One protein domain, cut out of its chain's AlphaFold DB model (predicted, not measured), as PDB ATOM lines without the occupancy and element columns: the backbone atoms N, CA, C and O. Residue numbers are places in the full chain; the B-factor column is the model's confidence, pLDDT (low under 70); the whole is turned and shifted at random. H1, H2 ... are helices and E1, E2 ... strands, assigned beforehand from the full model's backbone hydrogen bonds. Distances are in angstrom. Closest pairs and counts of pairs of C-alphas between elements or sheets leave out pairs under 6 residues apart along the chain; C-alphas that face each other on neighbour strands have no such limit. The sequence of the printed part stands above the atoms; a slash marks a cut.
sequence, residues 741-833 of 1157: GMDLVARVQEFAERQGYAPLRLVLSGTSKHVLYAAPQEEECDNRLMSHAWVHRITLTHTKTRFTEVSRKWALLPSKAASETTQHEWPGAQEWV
ATOM      1  N   GLY A 741     450.276 586.207 875.283       52.22
ATOM      2  CA  GLY A 741     449.836 584.811 875.254       52.22
ATOM      3  C   GLY A 741     450.109 583.977 876.515       52.22
ATOM      4  O   GLY A 741     450.025 582.760 876.417       52.22
ATOM      5  N   MET A 742     450.425 584.559 877.682       51.28
ATOM      6  CA  MET A 742     450.644 583.775 878.919       51.28
ATOM      7  C   MET A 742     449.465 583.862 879.909       51.28
ATOM      8  O   MET A 742     448.871 582.833 880.229       51.28
ATOM      9  N   ASP A 743     449.014 585.062 880.293       66.94
ATOM     10  CA  ASP A 743     447.855 585.238 881.200       66.94
ATOM     11  C   ASP A 743     446.513 584.833 880.568       66.94
ATOM     12  O   ASP A 743     445.524 584.542 881.250       66.94
ATOM     13  N   LEU A 744     446.435 584.849 879.238       77.88
ATOM     14  CA  LEU A 744     445.270 584.381 878.494       77.88
ATOM     15  C   LEU A 744     445.117 582.857 878.593       77.88
ATOM     16  O   LEU A 744     444.025 582.363 878.867       77.88
ATOM     17  N   VAL A 745     446.217 582.131 878.393       84.00
ATOM     18  CA  VAL A 745     446.246 580.665 878.351       84.00
ATOM     19  C   VAL A 745     445.889 580.083 879.713       84.00
ATOM     20  O   VAL A 745     445.000 579.238 879.786       84.00
ATOM     21  N   ALA A 746     446.481 580.609 880.791       83.88
ATOM     22  CA  ALA A 746     446.202 580.162 882.156       83.88
ATOM     23  C   ALA A 746     444.716 580.314 882.538       83.88
ATOM     24  O   ALA A 746     444.111 579.397 883.090       83.88
ATOM     25  N   ARG A 747     444.082 581.438 882.177       84.25
ATOM     26  CA  ARG A 747     442.654 581.679 882.462       84.25
ATOM     27  C   ARG A 747     441.713 580.805 881.637       84.25
ATOM     28  O   ARG A 747     440.647 580.433 882.122       84.25
ATOM     29  N   VAL A 748     442.068 580.511 880.386       88.00
ATOM     30  CA  VAL A 748     441.286 579.598 879.539       88.00
ATOM     31  C   VAL A 748     441.425 578.155 880.029       88.00
ATOM     32  O   VAL A 748     440.435 577.427 880.027       88.00
ATOM     33  N   GLN A 749     442.611 577.762 880.498       89.81
ATOM     34  CA  GLN A 749     442.830 576.462 881.125       89.81
ATOM     35  C   GLN A 749     441.985 576.306 882.397       89.81
ATOM     36  O   GLN A 749     441.225 575.349 882.494       89.81
ATOM     37  N   GLU A 750     442.006 577.288 883.304       88.81
ATOM     38  CA  GLU A 750     441.166 577.267 884.511       88.81
ATOM     39  C   GLU A 750     439.664 577.203 884.166       88.81
ATOM     40  O   GLU A 750     438.879 576.526 884.834       88.81
ATOM     41  N   PHE A 751     439.237 577.890 883.099       90.62
ATOM     42  CA  PHE A 751     437.868 577.794 882.593       90.62
ATOM     43  C   PHE A 751     437.520 576.369 882.123       90.62
ATOM     44  O   PHE A 751     436.442 575.881 882.462       90.62
ATOM     45  N   ALA A 752     438.408 575.711 881.371       91.06
ATOM     46  CA  ALA A 752     438.205 574.349 880.873       91.06
ATOM     47  C   ALA A 752     438.138 573.328 882.020       91.06
ATOM     48  O   ALA A 752     437.198 572.534 882.086       91.06
ATOM     49  N   GLU A 753     439.072 573.422 882.968       90.56
ATOM     50  CA  GLU A 753     439.158 572.543 884.138       90.56
ATOM     51  C   GLU A 753     437.907 572.657 885.025       90.56
ATOM     52  O   GLU A 753     437.351 571.643 885.445       90.56
ATOM     53  N   ARG A 754     437.378 573.873 885.238       89.69
ATOM     54  CA  ARG A 754     436.114 574.084 885.973       89.69
ATOM     55  C   ARG A 754     434.891 573.468 885.294       89.69
ATOM     56  O   ARG A 754     433.897 573.216 885.967       89.69
ATOM     57  N   GLN A 755     434.937 573.286 883.978       87.44
ATOM     58  CA  GLN A 755     433.886 572.623 883.203       87.44
ATOM     59  C   GLN A 755     434.125 571.108 883.078       87.44
ATOM     60  O   GLN A 755     433.321 570.425 882.455       87.44
ATOM     61  N   GLY A 756     435.206 570.579 883.666       90.12
ATOM     62  CA  GLY A 756     435.550 569.160 883.609       90.12
ATOM     63  C   GLY A 756     436.103 568.709 882.256       90.12
ATOM     64  O   GLY A 756     435.963 567.535 881.919       90.12
ATOM     65  N   TYR A 757     436.702 569.619 881.480       92.44
ATOM     66  CA  TYR A 757     437.302 569.314 880.181       92.44
ATOM     67  C   TYR A 757     438.812 569.537 880.178       92.44
ATOM     68  O   TYR A 757     439.312 570.504 880.752       92.44
ATOM     69  N   ALA A 758     439.535 568.688 879.446       92.81
ATOM     70  CA  ALA A 758     440.952 568.900 879.171       92.81
ATOM     71  C   ALA A 758     441.116 569.835 877.952       92.81
ATOM     72  O   ALA A 758     440.607 569.518 876.870       92.81
ATOM     73  N   PRO A 759     441.790 570.992 878.080       94.19
ATOM     74  CA  PRO A 759     442.012 571.889 876.951       94.19
ATOM     75  C   PRO A 759     443.010 571.276 875.957       94.19
ATOM     76  O   PRO A 759     444.026 570.715 876.351       94.19
ATOM     77  N   LEU A 760     442.730 571.401 874.658       93.44
ATOM     78  CA  LEU A 760     443.578 570.884 873.575       93.44
ATOM     79  C   LEU A 760     444.234 572.017 872.790       93.44
ATOM     80  O   LEU A 760     445.446 572.030 872.586       93.44
ATOM     81  N   ARG A 761     443.449 573.006 872.350       93.06
ATOM     82  CA  ARG A 761     443.977 574.121 871.552       93.06
ATOM     83  C   ARG A 761     443.169 575.394 871.729       93.06
ATOM     84  O   ARG A 761     441.946 575.374 871.633       93.06
ATOM     85  N   LEU A 762     443.862 576.513 871.909       90.44
ATOM     86  CA  LEU A 762     443.280 577.848 871.923       90.44
ATOM     87  C   LEU A 762     443.615 578.554 870.612       90.44
ATOM     88  O   LEU A 762     444.785 578.686 870.235       90.44
ATOM     89  N   VAL A 763     442.580 579.023 869.925       88.38
ATOM     90  CA  VAL A 763     442.714 579.718 868.648       88.38
ATOM     91  C   VAL A 763     441.939 581.032 868.640       88.38
ATOM     92  O   VAL A 763     440.902 581.177 869.289       88.38
ATOM     93  N   LEU A 764     442.421 581.979 867.842       84.06
ATOM     94  CA  LEU A 764     441.700 583.194 867.483       84.06
ATOM     95  C   LEU A 764     441.059 583.009 866.104       84.06
ATOM     96  O   LEU A 764     441.766 582.805 865.116       84.06
ATOM     97  N   SER A 765     439.730 583.076 866.011       82.19
ATOM     98  CA  SER A 765     439.024 583.001 864.727       82.19
ATOM     99  C   SER A 765     439.300 584.237 863.861       82.19
ATOM    100  O   SER A 765     439.554 585.323 864.373       82.19
ATOM    101  N   GLY A 766     439.125 584.128 862.541       69.31
ATOM    102  CA  GLY A 766     439.195 585.261 861.600       69.31
ATOM    103  C   GLY A 766     438.081 586.308 861.760       69.31
ATOM    104  O   GLY A 766     438.016 587.278 861.013       69.31
ATOM    105  N   THR A 767     437.194 586.115 862.739       72.50
ATOM    106  CA  THR A 767     436.217 587.104 863.224       72.50
ATOM    107  C   THR A 767     436.609 587.693 864.587       72.50
ATOM    108  O   THR A 767     435.771 588.300 865.252       72.50
ATOM    109  N   SER A 768     437.862 587.493 865.004       75.31
ATOM    110  CA  SER A 768     438.461 587.985 866.251       75.31
ATOM    111  C   SER A 768     437.805 587.443 867.530       75.31
ATOM    112  O   SER A 768     437.759 588.129 868.550       75.31
ATOM    113  N   LYS A 769     437.287 586.204 867.503       84.00
ATOM    114  CA  LYS A 769     436.746 585.512 868.689       84.00
ATOM    115  C   LYS A 769     437.711 584.442 869.184       84.00
ATOM    116  O   LYS A 769     438.311 583.735 868.378       84.00
ATOM    117  N   HIS A 770     437.806 584.279 870.500       87.38
ATOM    118  CA  HIS A 770     438.580 583.198 871.107       87.38
ATOM    119  C   HIS A 770     437.778 581.897 871.035       87.38
ATOM    120  O   HIS A 770     436.583 581.877 871.337       87.38
ATOM    121  N   VAL A 771     438.419 580.814 870.611       91.12
ATOM    122  CA  VAL A 771     437.808 579.488 870.503       91.12
ATOM    123  C   VAL A 771     438.717 578.479 871.186       91.12
ATOM    124  O   VAL A 771     439.902 578.390 870.872       91.12
ATOM    125  N   LEU A 772     438.140 577.720 872.109       93.44
ATOM    126  CA  LEU A 772     438.794 576.622 872.799       93.44
ATOM    127  C   LEU A 772     438.332 575.297 872.190       93.44
ATOM    128  O   LEU A 772     437.136 575.015 872.134       93.44
ATOM    129  N   TYR A 773     439.292 574.488 871.764       94.81
ATOM    130  CA  TYR A 773     439.109 573.066 871.521       94.81
ATOM    131  C   TYR A 773     439.422 572.305 872.803       94.81
ATOM    132  O   TYR A 773     440.502 572.496 873.363       94.81
ATOM    133  N   ALA A 774     438.502 571.459 873.253       95.50
ATOM    134  CA  ALA A 774     438.656 570.674 874.471       95.50
ATOM    135  C   ALA A 774     438.271 569.209 874.235       95.50
ATOM    136  O   ALA A 774     437.358 568.923 873.455       95.50
ATOM    137  N   ALA A 775     438.986 568.292 874.885       94.88
ATOM    138  CA  ALA A 775     438.709 566.867 874.792       94.88
ATOM    139  C   ALA A 775     437.342 566.560 875.421       94.88
ATOM    140  O   ALA A 775     437.023 567.132 876.468       94.88
ATOM    141  N   PRO A 776     436.539 565.683 874.799       94.19
ATOM    142  CA  PRO A 776     435.313 565.196 875.408       94.19
ATOM    143  C   PRO A 776     435.601 564.333 876.634       94.19
ATOM    144  O   PRO A 776     436.697 563.790 876.792       94.19
ATOM    145  N   GLN A 777     434.592 564.183 877.483       92.88
ATOM    146  CA  GLN A 777     434.620 563.206 878.569       92.88
ATOM    147  C   GLN A 777     434.450 561.786 878.013       92.88
ATOM    148  O   GLN A 777     433.905 561.590 876.925       92.88
ATOM    149  N   GLU A 778     434.900 560.781 878.765       89.75
ATOM    150  CA  GLU A 778     434.818 559.377 878.341       89.75
ATOM    151  C   GLU A 778     433.365 558.935 878.094       89.75
ATOM    152  O   GLU A 778     433.082 558.256 877.111       89.75
ATOM    153  N   GLU A 779     432.427 559.433 878.902       90.88
ATOM    154  CA  GLU A 779     430.984 559.180 878.776       90.88
ATOM    155  C   GLU A 779     430.358 559.814 877.518       90.88
ATOM    156  O   GLU A 779     429.350 559.333 877.006       90.88
ATOM    157  N   GLU A 780     430.960 560.881 876.983       91.19
ATOM    158  CA  GLU A 780     430.514 561.538 875.747       91.19
ATOM    159  C   GLU A 780     431.070 560.832 874.488       91.19
ATOM    160  O   GLU A 780     430.647 561.110 873.359       91.19
ATOM    161  N   CYS A 781     432.034 559.917 874.653       91.31
ATOM    162  CA  CYS A 781     432.741 559.275 873.553       91.31
ATOM    163  C   CYS A 781     432.015 558.034 873.017       91.31
ATOM    164  O   CYS A 781     432.061 556.954 873.596       91.31
ATOM    165  N   ASP A 782     431.469 558.126 871.805       90.19
ATOM    166  CA  ASP A 782     431.052 556.929 871.063       90.19
ATOM    167  C   ASP A 782     432.248 556.241 870.374       90.19
ATOM    168  O   ASP A 782     432.710 556.709 869.326       90.19
ATOM    169  N   ASN A 783     432.709 555.116 870.932       90.62
ATOM    170  CA  ASN A 783     433.819 554.301 870.415       90.62
ATOM    171  C   ASN A 783     433.383 552.986 869.729       90.62
ATOM    172  O   ASN A 783     434.232 552.167 869.384       90.62
ATOM    173  N   ARG A 784     432.079 552.769 869.504       88.62
ATOM    174  CA  ARG A 784     431.512 551.443 869.180       88.62
ATOM    175  C   ARG A 784     432.023 550.801 867.881       88.62
ATOM    176  O   ARG A 784     432.281 549.607 867.849       88.62
ATOM    177  N   LEU A 785     432.177 551.582 866.808       88.94
ATOM    178  CA  LEU A 785     432.711 551.104 865.513       88.94
ATOM    179  C   LEU A 785     434.171 551.523 865.277       88.94
ATOM    180  O   LEU A 785     434.950 550.841 864.612       88.94
ATOM    181  N   MET A 786     434.512 552.714 865.752       87.75
ATOM    182  CA  MET A 786     435.813 553.348 865.594       87.75
ATOM    183  C   MET A 786     436.012 554.327 866.742       87.75
ATOM    184  O   MET A 786     435.029 554.865 867.263       87.75
ATOM    185  N   SER A 787     437.275 554.585 867.078       89.69
ATOM    186  CA  SER A 787     437.661 555.564 868.089       89.69
ATOM    187  C   SER A 787     437.000 556.917 867.837       89.69
ATOM    188  O   SER A 787     436.981 557.401 866.701       89.69
ATOM    189  N   HIS A 788     436.503 557.546 868.896       92.50
ATOM    190  CA  HIS A 788     435.914 558.871 868.842       92.50
ATOM    191  C   HIS A 788     436.930 559.892 868.302       92.50
ATOM    192  O   HIS A 788     438.104 559.891 868.686       92.50
ATOM    193  N   ALA A 789     436.477 560.736 867.373       91.44
ATOM    194  CA  ALA A 789     437.320 561.700 866.658       91.44
ATOM    195  C   ALA A 789     436.921 563.165 866.901       91.44
ATOM    196  O   ALA A 789     437.669 564.069 866.536       91.44
ATOM    197  N   TRP A 790     435.746 563.423 867.485       94.25
ATOM    198  CA  TRP A 790     435.249 564.782 867.689       94.25
ATOM    199  C   TRP A 790     435.687 565.350 869.039       94.25
ATOM    200  O   TRP A 790     435.881 564.640 870.017       94.25
ATOM    201  N   VAL A 791     435.855 566.664 869.070       94.94
ATOM    202  CA  VAL A 791     436.203 567.448 870.252       94.94
ATOM    203  C   VAL A 791     435.194 568.579 870.424       94.94
ATOM    204  O   VAL A 791     434.514 568.981 869.467       94.94
ATOM    205  N   HIS A 792     435.104 569.130 871.632       95.06
ATOM    206  CA  HIS A 792     434.269 570.298 871.889       95.06
ATOM    207  C   HIS A 792     434.930 571.542 871.312       95.06
ATOM    208  O   HIS A 792     436.038 571.901 871.702       95.06
ATOM    209  N   ARG A 793     434.237 572.236 870.405       93.81
ATOM    210  CA  ARG A 793     434.639 573.560 869.914       93.81
ATOM    211  C   ARG A 793     433.812 574.636 870.607       93.81
ATOM    212  O   ARG A 793     432.694 574.939 870.181       93.81
ATOM    213  N   ILE A 794     434.388 575.232 871.644       94.19
ATOM    214  CA  ILE A 794     433.750 576.201 872.535       94.19
ATOM    215  C   ILE A 794     434.129 577.619 872.099       94.19
ATOM    216  O   ILE A 794     435.301 577.988 872.087       94.19
ATOM    217  N   THR A 795     433.145 578.435 871.727       92.00
ATOM    218  CA  THR A 795     433.369 579.853 871.413       92.00
ATOM    219  C   THR A 795     433.280 580.671 872.691       92.00
ATOM    220  O   THR A 795     432.250 580.660 873.366       92.00
ATOM    221  N   LEU A 796     434.345 581.405 872.997       89.44
ATOM    222  CA  LEU A 796     434.489 582.175 874.221       89.44
ATOM    223  C   LEU A 796     434.329 583.674 873.959       89.44
ATOM    224  O   LEU A 796     434.806 584.219 872.958       89.44
ATOM    225  N   THR A 797     433.710 584.362 874.911       83.38
ATOM    226  CA  THR A 797     433.775 585.822 875.046       83.38
ATOM    227  C   THR A 797     434.397 586.185 876.379       83.38
ATOM    228  O   THR A 797     434.221 585.472 877.363       83.38
ATOM    229  N   HIS A 798     435.120 587.302 876.420       73.38
ATOM    230  CA  HIS A 798     435.801 587.761 877.625       73.38
ATOM    231  C   HIS A 798     435.369 589.183 877.978       73.38
ATOM    232  O   HIS A 798     435.383 590.077 877.134       73.38
ATOM    233  N   THR A 799     435.024 589.393 879.244       67.00
ATOM    234  CA  THR A 799     435.023 590.724 879.883       67.00
ATOM    235  C   THR A 799     436.338 590.894 880.636       67.00
ATOM    236  O   THR A 799     436.992 589.891 880.851       67.00
ATOM    237  N   LYS A 800     436.743 592.092 881.090       59.28
ATOM    238  CA  LYS A 800     438.071 592.334 881.716       59.28
ATOM    239  C   LYS A 800     438.544 591.273 882.741       59.28
ATOM    240  O   LYS A 800     439.751 591.140 882.912       59.28
ATOM    241  N   THR A 801     437.641 590.525 883.386       59.12
ATOM    242  CA  THR A 801     437.940 589.572 884.465       59.12
ATOM    243  C   THR A 801     437.467 588.121 884.263       59.12
ATOM    244  O   THR A 801     437.827 587.284 885.089       59.12
ATOM    245  N   ARG A 802     436.667 587.769 883.239       72.19
ATOM    246  CA  ARG A 802     436.093 586.404 883.124       72.19
ATOM    247  C   ARG A 802     435.771 585.987 881.683       72.19
ATOM    248  O   ARG A 802     435.240 586.791 880.912       72.19
ATOM    249  N   PHE A 803     436.035 584.712 881.365       79.19
ATOM    250  CA  PHE A 803     435.565 584.023 880.155       79.19
ATOM    251  C   PHE A 803     434.170 583.427 880.350       79.19
ATOM    252  O   PHE A 803     433.877 582.835 881.388       79.19
ATOM    253  N   THR A 804     433.324 583.565 879.336       84.12
ATOM    254  CA  THR A 804     432.007 582.925 879.268       84.12
ATOM    255  C   THR A 804     431.857 582.176 877.952       84.12
ATOM    256  O   THR A 804     432.276 582.662 876.897       84.12
ATOM    257  N   GLU A 805     431.237 581.002 878.016       90.31
ATOM    258  CA  GLU A 805     430.842 580.235 876.838       90.31
ATOM    259  C   GLU A 805     429.671 580.921 876.127       90.31
ATOM    260  O   GLU A 805     428.668 581.266 876.748       90.31
ATOM    261  N   VAL A 806     429.810 581.128 874.817       90.19
ATOM    262  CA  VAL A 806     428.734 581.630 873.946       90.19
ATOM    263  C   VAL A 806     428.022 580.480 873.251       90.19
ATOM    264  O   VAL A 806     426.807 580.509 873.076       90.19
ATOM    265  N   SER A 807     428.792 579.498 872.789       91.56
ATOM    266  CA  SER A 807     428.275 578.313 872.117       91.56
ATOM    267  C   SER A 807     429.306 577.193 872.112       91.56
ATOM    268  O   SER A 807     430.515 577.444 872.081       91.56
ATOM    269  N   ARG A 808     428.808 575.961 872.054       93.06
ATOM    270  CA  ARG A 808     429.583 574.728 871.930       93.06
ATOM    271  C   ARG A 808     428.963 573.839 870.868       93.06
ATOM    272  O   ARG A 808     427.750 573.837 870.674       93.06
ATOM    273  N   LYS A 809     429.818 573.126 870.146       93.44
ATOM    274  CA  LYS A 809     429.432 572.117 869.162       93.44
ATOM    275  C   LYS A 809     430.542 571.089 868.995       93.44
ATOM    276  O   LYS A 809     431.709 571.412 869.234       93.44
ATOM    277  N   TRP A 810     430.184 569.923 868.476       93.25
ATOM    278  CA  TRP A 810     431.142 568.926 868.021       93.25
ATOM    279  C   TRP A 810     431.888 569.405 866.773       93.25
ATOM    280  O   TRP A 810     431.300 569.946 865.830       93.25
ATOM    281  N   ALA A 811     433.204 569.222 866.765       90.44
ATOM    282  CA  ALA A 811     434.050 569.482 865.608       90.44
ATOM    283  C   ALA A 811     435.252 568.536 865.605       90.44
ATOM    284  O   ALA A 811     435.697 568.100 866.656       90.44
ATOM    285  N   LEU A 812     435.805 568.248 864.427       89.75
ATOM    286  CA  LEU A 812     437.132 567.637 864.339       89.75
ATOM    287  C   LEU A 812     438.193 568.689 864.683       89.75
ATOM    288  O   LEU A 812     438.033 569.863 864.323       89.75
ATOM    289  N   LEU A 813     439.271 568.278 865.355       88.44
ATOM    290  CA  LEU A 813     440.424 569.139 865.598       88.44
ATOM    291  C   LEU A 813     441.281 569.189 864.319       88.44
ATOM    292  O   LEU A 813     441.884 568.183 863.950       88.44
ATOM    293  N   PRO A 814     441.348 570.327 863.603       78.69
ATOM    294  CA  PRO A 814     442.107 570.391 862.358       78.69
ATOM    295  C   PRO A 814     443.612 570.294 862.636       78.69
ATOM    296  O   PRO A 814     444.077 570.872 863.607       78.69
ATOM    297  N   SER A 815     444.416 569.671 861.773       75.62
ATOM    298  CA  SER A 815     445.885 569.753 861.899       75.62
ATOM    299  C   SER A 815     446.376 571.202 861.755       75.62
ATOM    300  O   SER A 815     447.167 571.688 862.561       75.62
ATOM    301  N   LYS A 816     445.835 571.920 860.760       67.38
ATOM    302  CA  LYS A 816     446.021 573.354 860.501       67.38
ATOM    303  C   LYS A 816     444.710 573.986 860.010       67.38
ATOM    304  O   LYS A 816     443.881 573.328 859.376       67.38
ATOM    305  N   ALA A 817     444.509 575.272 860.298       64.88
ATOM    306  CA  ALA A 817     443.342 576.033 859.849       64.88
ATOM    307  C   ALA A 817     443.736 577.476 859.499       64.88
ATOM    308  O   ALA A 817     444.319 578.169 860.319       64.88
ATOM    309  N   ALA A 818     443.419 577.949 858.286       59.00
ATOM    310  CA  ALA A 818     443.796 579.307 857.851       59.00
ATOM    311  C   ALA A 818     442.953 580.377 858.548       59.00
ATOM    312  O   ALA A 818     443.438 581.455 858.860       59.00
ATOM    313  N   SER A 819     441.683 580.065 858.813       64.81
ATOM    314  CA  SER A 819     440.723 580.946 859.479       64.81
ATOM    315  C   SER A 819     440.908 581.036 860.992       64.81
ATOM    316  O   SER A 819     440.125 581.715 861.650       64.81
ATOM    317  N   GLU A 820     441.858 580.300 861.563       78.38
ATOM    318  CA  GLU A 820     442.079 580.220 863.001       78.38
ATOM    319  C   GLU A 820     443.574 580.360 863.273       78.38
ATOM    320  O   GLU A 820     444.388 579.574 862.803       78.38
ATOM    321  N   THR A 821     443.959 581.386 864.021       77.50
ATOM    322  CA  THR A 821     445.353 581.549 864.423       77.50
ATOM    323  C   THR A 821     445.562 580.875 865.768       77.50
ATOM    324  O   THR A 821     445.007 581.328 866.768       77.50
ATOM    325  N   THR A 822     446.357 579.805 865.798       83.69
ATOM    326  CA  THR A 822     446.715 579.129 867.050       83.69
ATOM    327  C   THR A 822     447.466 580.090 867.966       83.69
ATOM    328  O   THR A 822     448.500 580.644 867.587       83.69
ATOM    329  N   GLN A 823     446.902 580.307 869.152       82.06
ATOM    330  CA  GLN A 823     447.508 581.084 870.232       82.06
ATOM    331  C   GLN A 823     448.269 580.160 871.185       82.06
ATOM    332  O   GLN A 823     449.355 580.512 871.631       82.06
ATOM    333  N   HIS A 824     447.721 578.973 871.463       86.44
ATOM    334  CA  HIS A 824     448.363 577.962 872.299       86.44
ATOM    335  C   HIS A 824     447.867 576.552 871.956       86.44
ATOM    336  O   HIS A 824     446.705 576.369 871.582       86.44
ATOM    337  N   GLU A 825     448.742 575.562 872.093       90.06
ATOM    338  CA  GLU A 825     448.444 574.140 871.922       90.06
ATOM    339  C   GLU A 825     448.967 573.384 873.147       90.06
ATOM    340  O   GLU A 825     450.151 573.486 873.470       90.06
ATOM    341  N   TRP A 826     448.076 572.672 873.840       92.56
ATOM    342  CA  TRP A 826     448.421 571.884 875.024       92.56
ATOM    343  C   TRP A 826     448.960 570.498 874.625       92.56
ATOM    344  O   TRP A 826     448.645 569.998 873.537       92.56
ATOM    345  N   PRO A 827     449.744 569.834 875.499       89.19
ATOM    346  CA  PRO A 827     450.145 568.441 875.298       89.19
ATOM    347  C   PRO A 827     448.925 567.528 875.085       89.19
ATOM    348  O   PRO A 827     447.907 567.687 875.750       89.19
ATOM    349  N   GLY A 828     449.017 566.583 874.145       84.50
ATOM    350  CA  GLY A 828     447.923 565.662 873.800       84.50
ATOM    351  C   GLY A 828     446.992 566.146 872.678       84.50
ATOM    352  O   GLY A 828     446.237 565.346 872.133       84.50
ATOM    353  N   ALA A 829     447.079 567.408 872.234       88.81
ATOM    354  CA  ALA A 829     446.274 567.911 871.110       88.81
ATOM    355  C   ALA A 829     446.461 567.097 869.818       88.81
ATOM    356  O   ALA A 829     445.498 566.830 869.104       88.81
ATOM    357  N   GLN A 830     447.691 566.662 869.535       87.75
ATOM    358  CA  GLN A 830     448.003 565.890 868.329       87.75
ATOM    359  C   GLN A 830     447.317 564.516 868.300       87.75
ATOM    360  O   GLN A 830     446.971 564.036 867.227       87.75
ATOM    361  N   GLU A 831     447.027 563.915 869.458       89.31
ATOM    362  CA  GLU A 831     446.318 562.630 869.537       89.31
ATOM    363  C   GLU A 831     444.862 562.729 869.062       89.31
ATOM    364  O   GLU A 831     444.263 561.719 868.685       89.31
ATOM    365  N   TRP A 832     444.304 563.944 869.067       91.19
ATOM    366  CA  TRP A 832     442.938 564.266 868.653       91.19
ATOM    367  C   TRP A 832     442.839 564.791 867.218       91.19
ATOM    368  O   TRP A 832     441.732 565.011 866.724       91.19
ATOM    369  N   VAL A 833     443.964 564.966 866.519       87.94
ATOM    370  CA  VAL A 833     443.981 565.263 865.080       87.94
ATOM    371  C   VAL A 833     443.685 563.963 864.325       87.94
ATOM    372  O   VAL A 833     444.584 563.258 863.873       87.94
TER     373      VAL A 833
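What this domain is: This is residues 741 to 833 of the 1157 residues of an uncharacterized protein of Delftia sp. JD2 (UniProt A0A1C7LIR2). A strongly twisted five-stranded sheet curls round helix H1, which packs on one face, while the short helix H2 sits by the ends of E2 and E3. The long loop of residues 776 to 789 reaches out at one end of the long axis, and the tip of the E3 and E4 hairpin makes the other. The printed part has 93 residues, in the order H1 E1 E2 E3 E4 E5 H2; the sheet, E4 E3 E2 E1 E5, is antiparallel and the class mixed. It is compact, radius of gyration of the C-alphas 12.9 A, and only just elongated, spanning 44 by 29 by 23 A.

Where its parts are: E1 holds residues 758 to 765, 20.3 A long; E2 770 to 775; E3 790 to 799, 28.7 A; E4 802 to 812, 26.6 A, bending by 73 degrees at residue 809; E5 820 to 825. H1, residues 743 to 754, 16.9 A, begins at C-alpha 743 (447.855, 585.238, 881.200); H2, 829 to 832, ends at C-alpha 832 (442.938, 564.266, 868.653).

How they stand to each other: E1 to E4 form a meander, each strand the antiparallel neighbour of the one before. N 794 and O 772 join E3 and E2 within hydrogen-bond range at 2.8 A, N 771 and O 763 E2 and E1 at 2.8 A, N 795 and O 807 E3 and E4 at 2.8 A, and N 764 and O 821 E1 and E5 at 2.9 A. H1 on one face makes two layers; its closest C-alphas to E1 are Ala 752 and Pro 759, 6.0 A. H2 is on the sheet at a height of 8.1 A. In H1, 7 of 8 O i to N i+4 pairs are within range; H2 is too short for one.

The domain as a whole: The C-alphas farthest apart, Leu 785 and Lys 800, are 44.6 A apart. The printed part has no cut; the E2 to E3 link is long. Mean pLDDT of the printed part is 85.1, under 70 at residues 741 to 743, 766, 799 to 801 and 816 to 819.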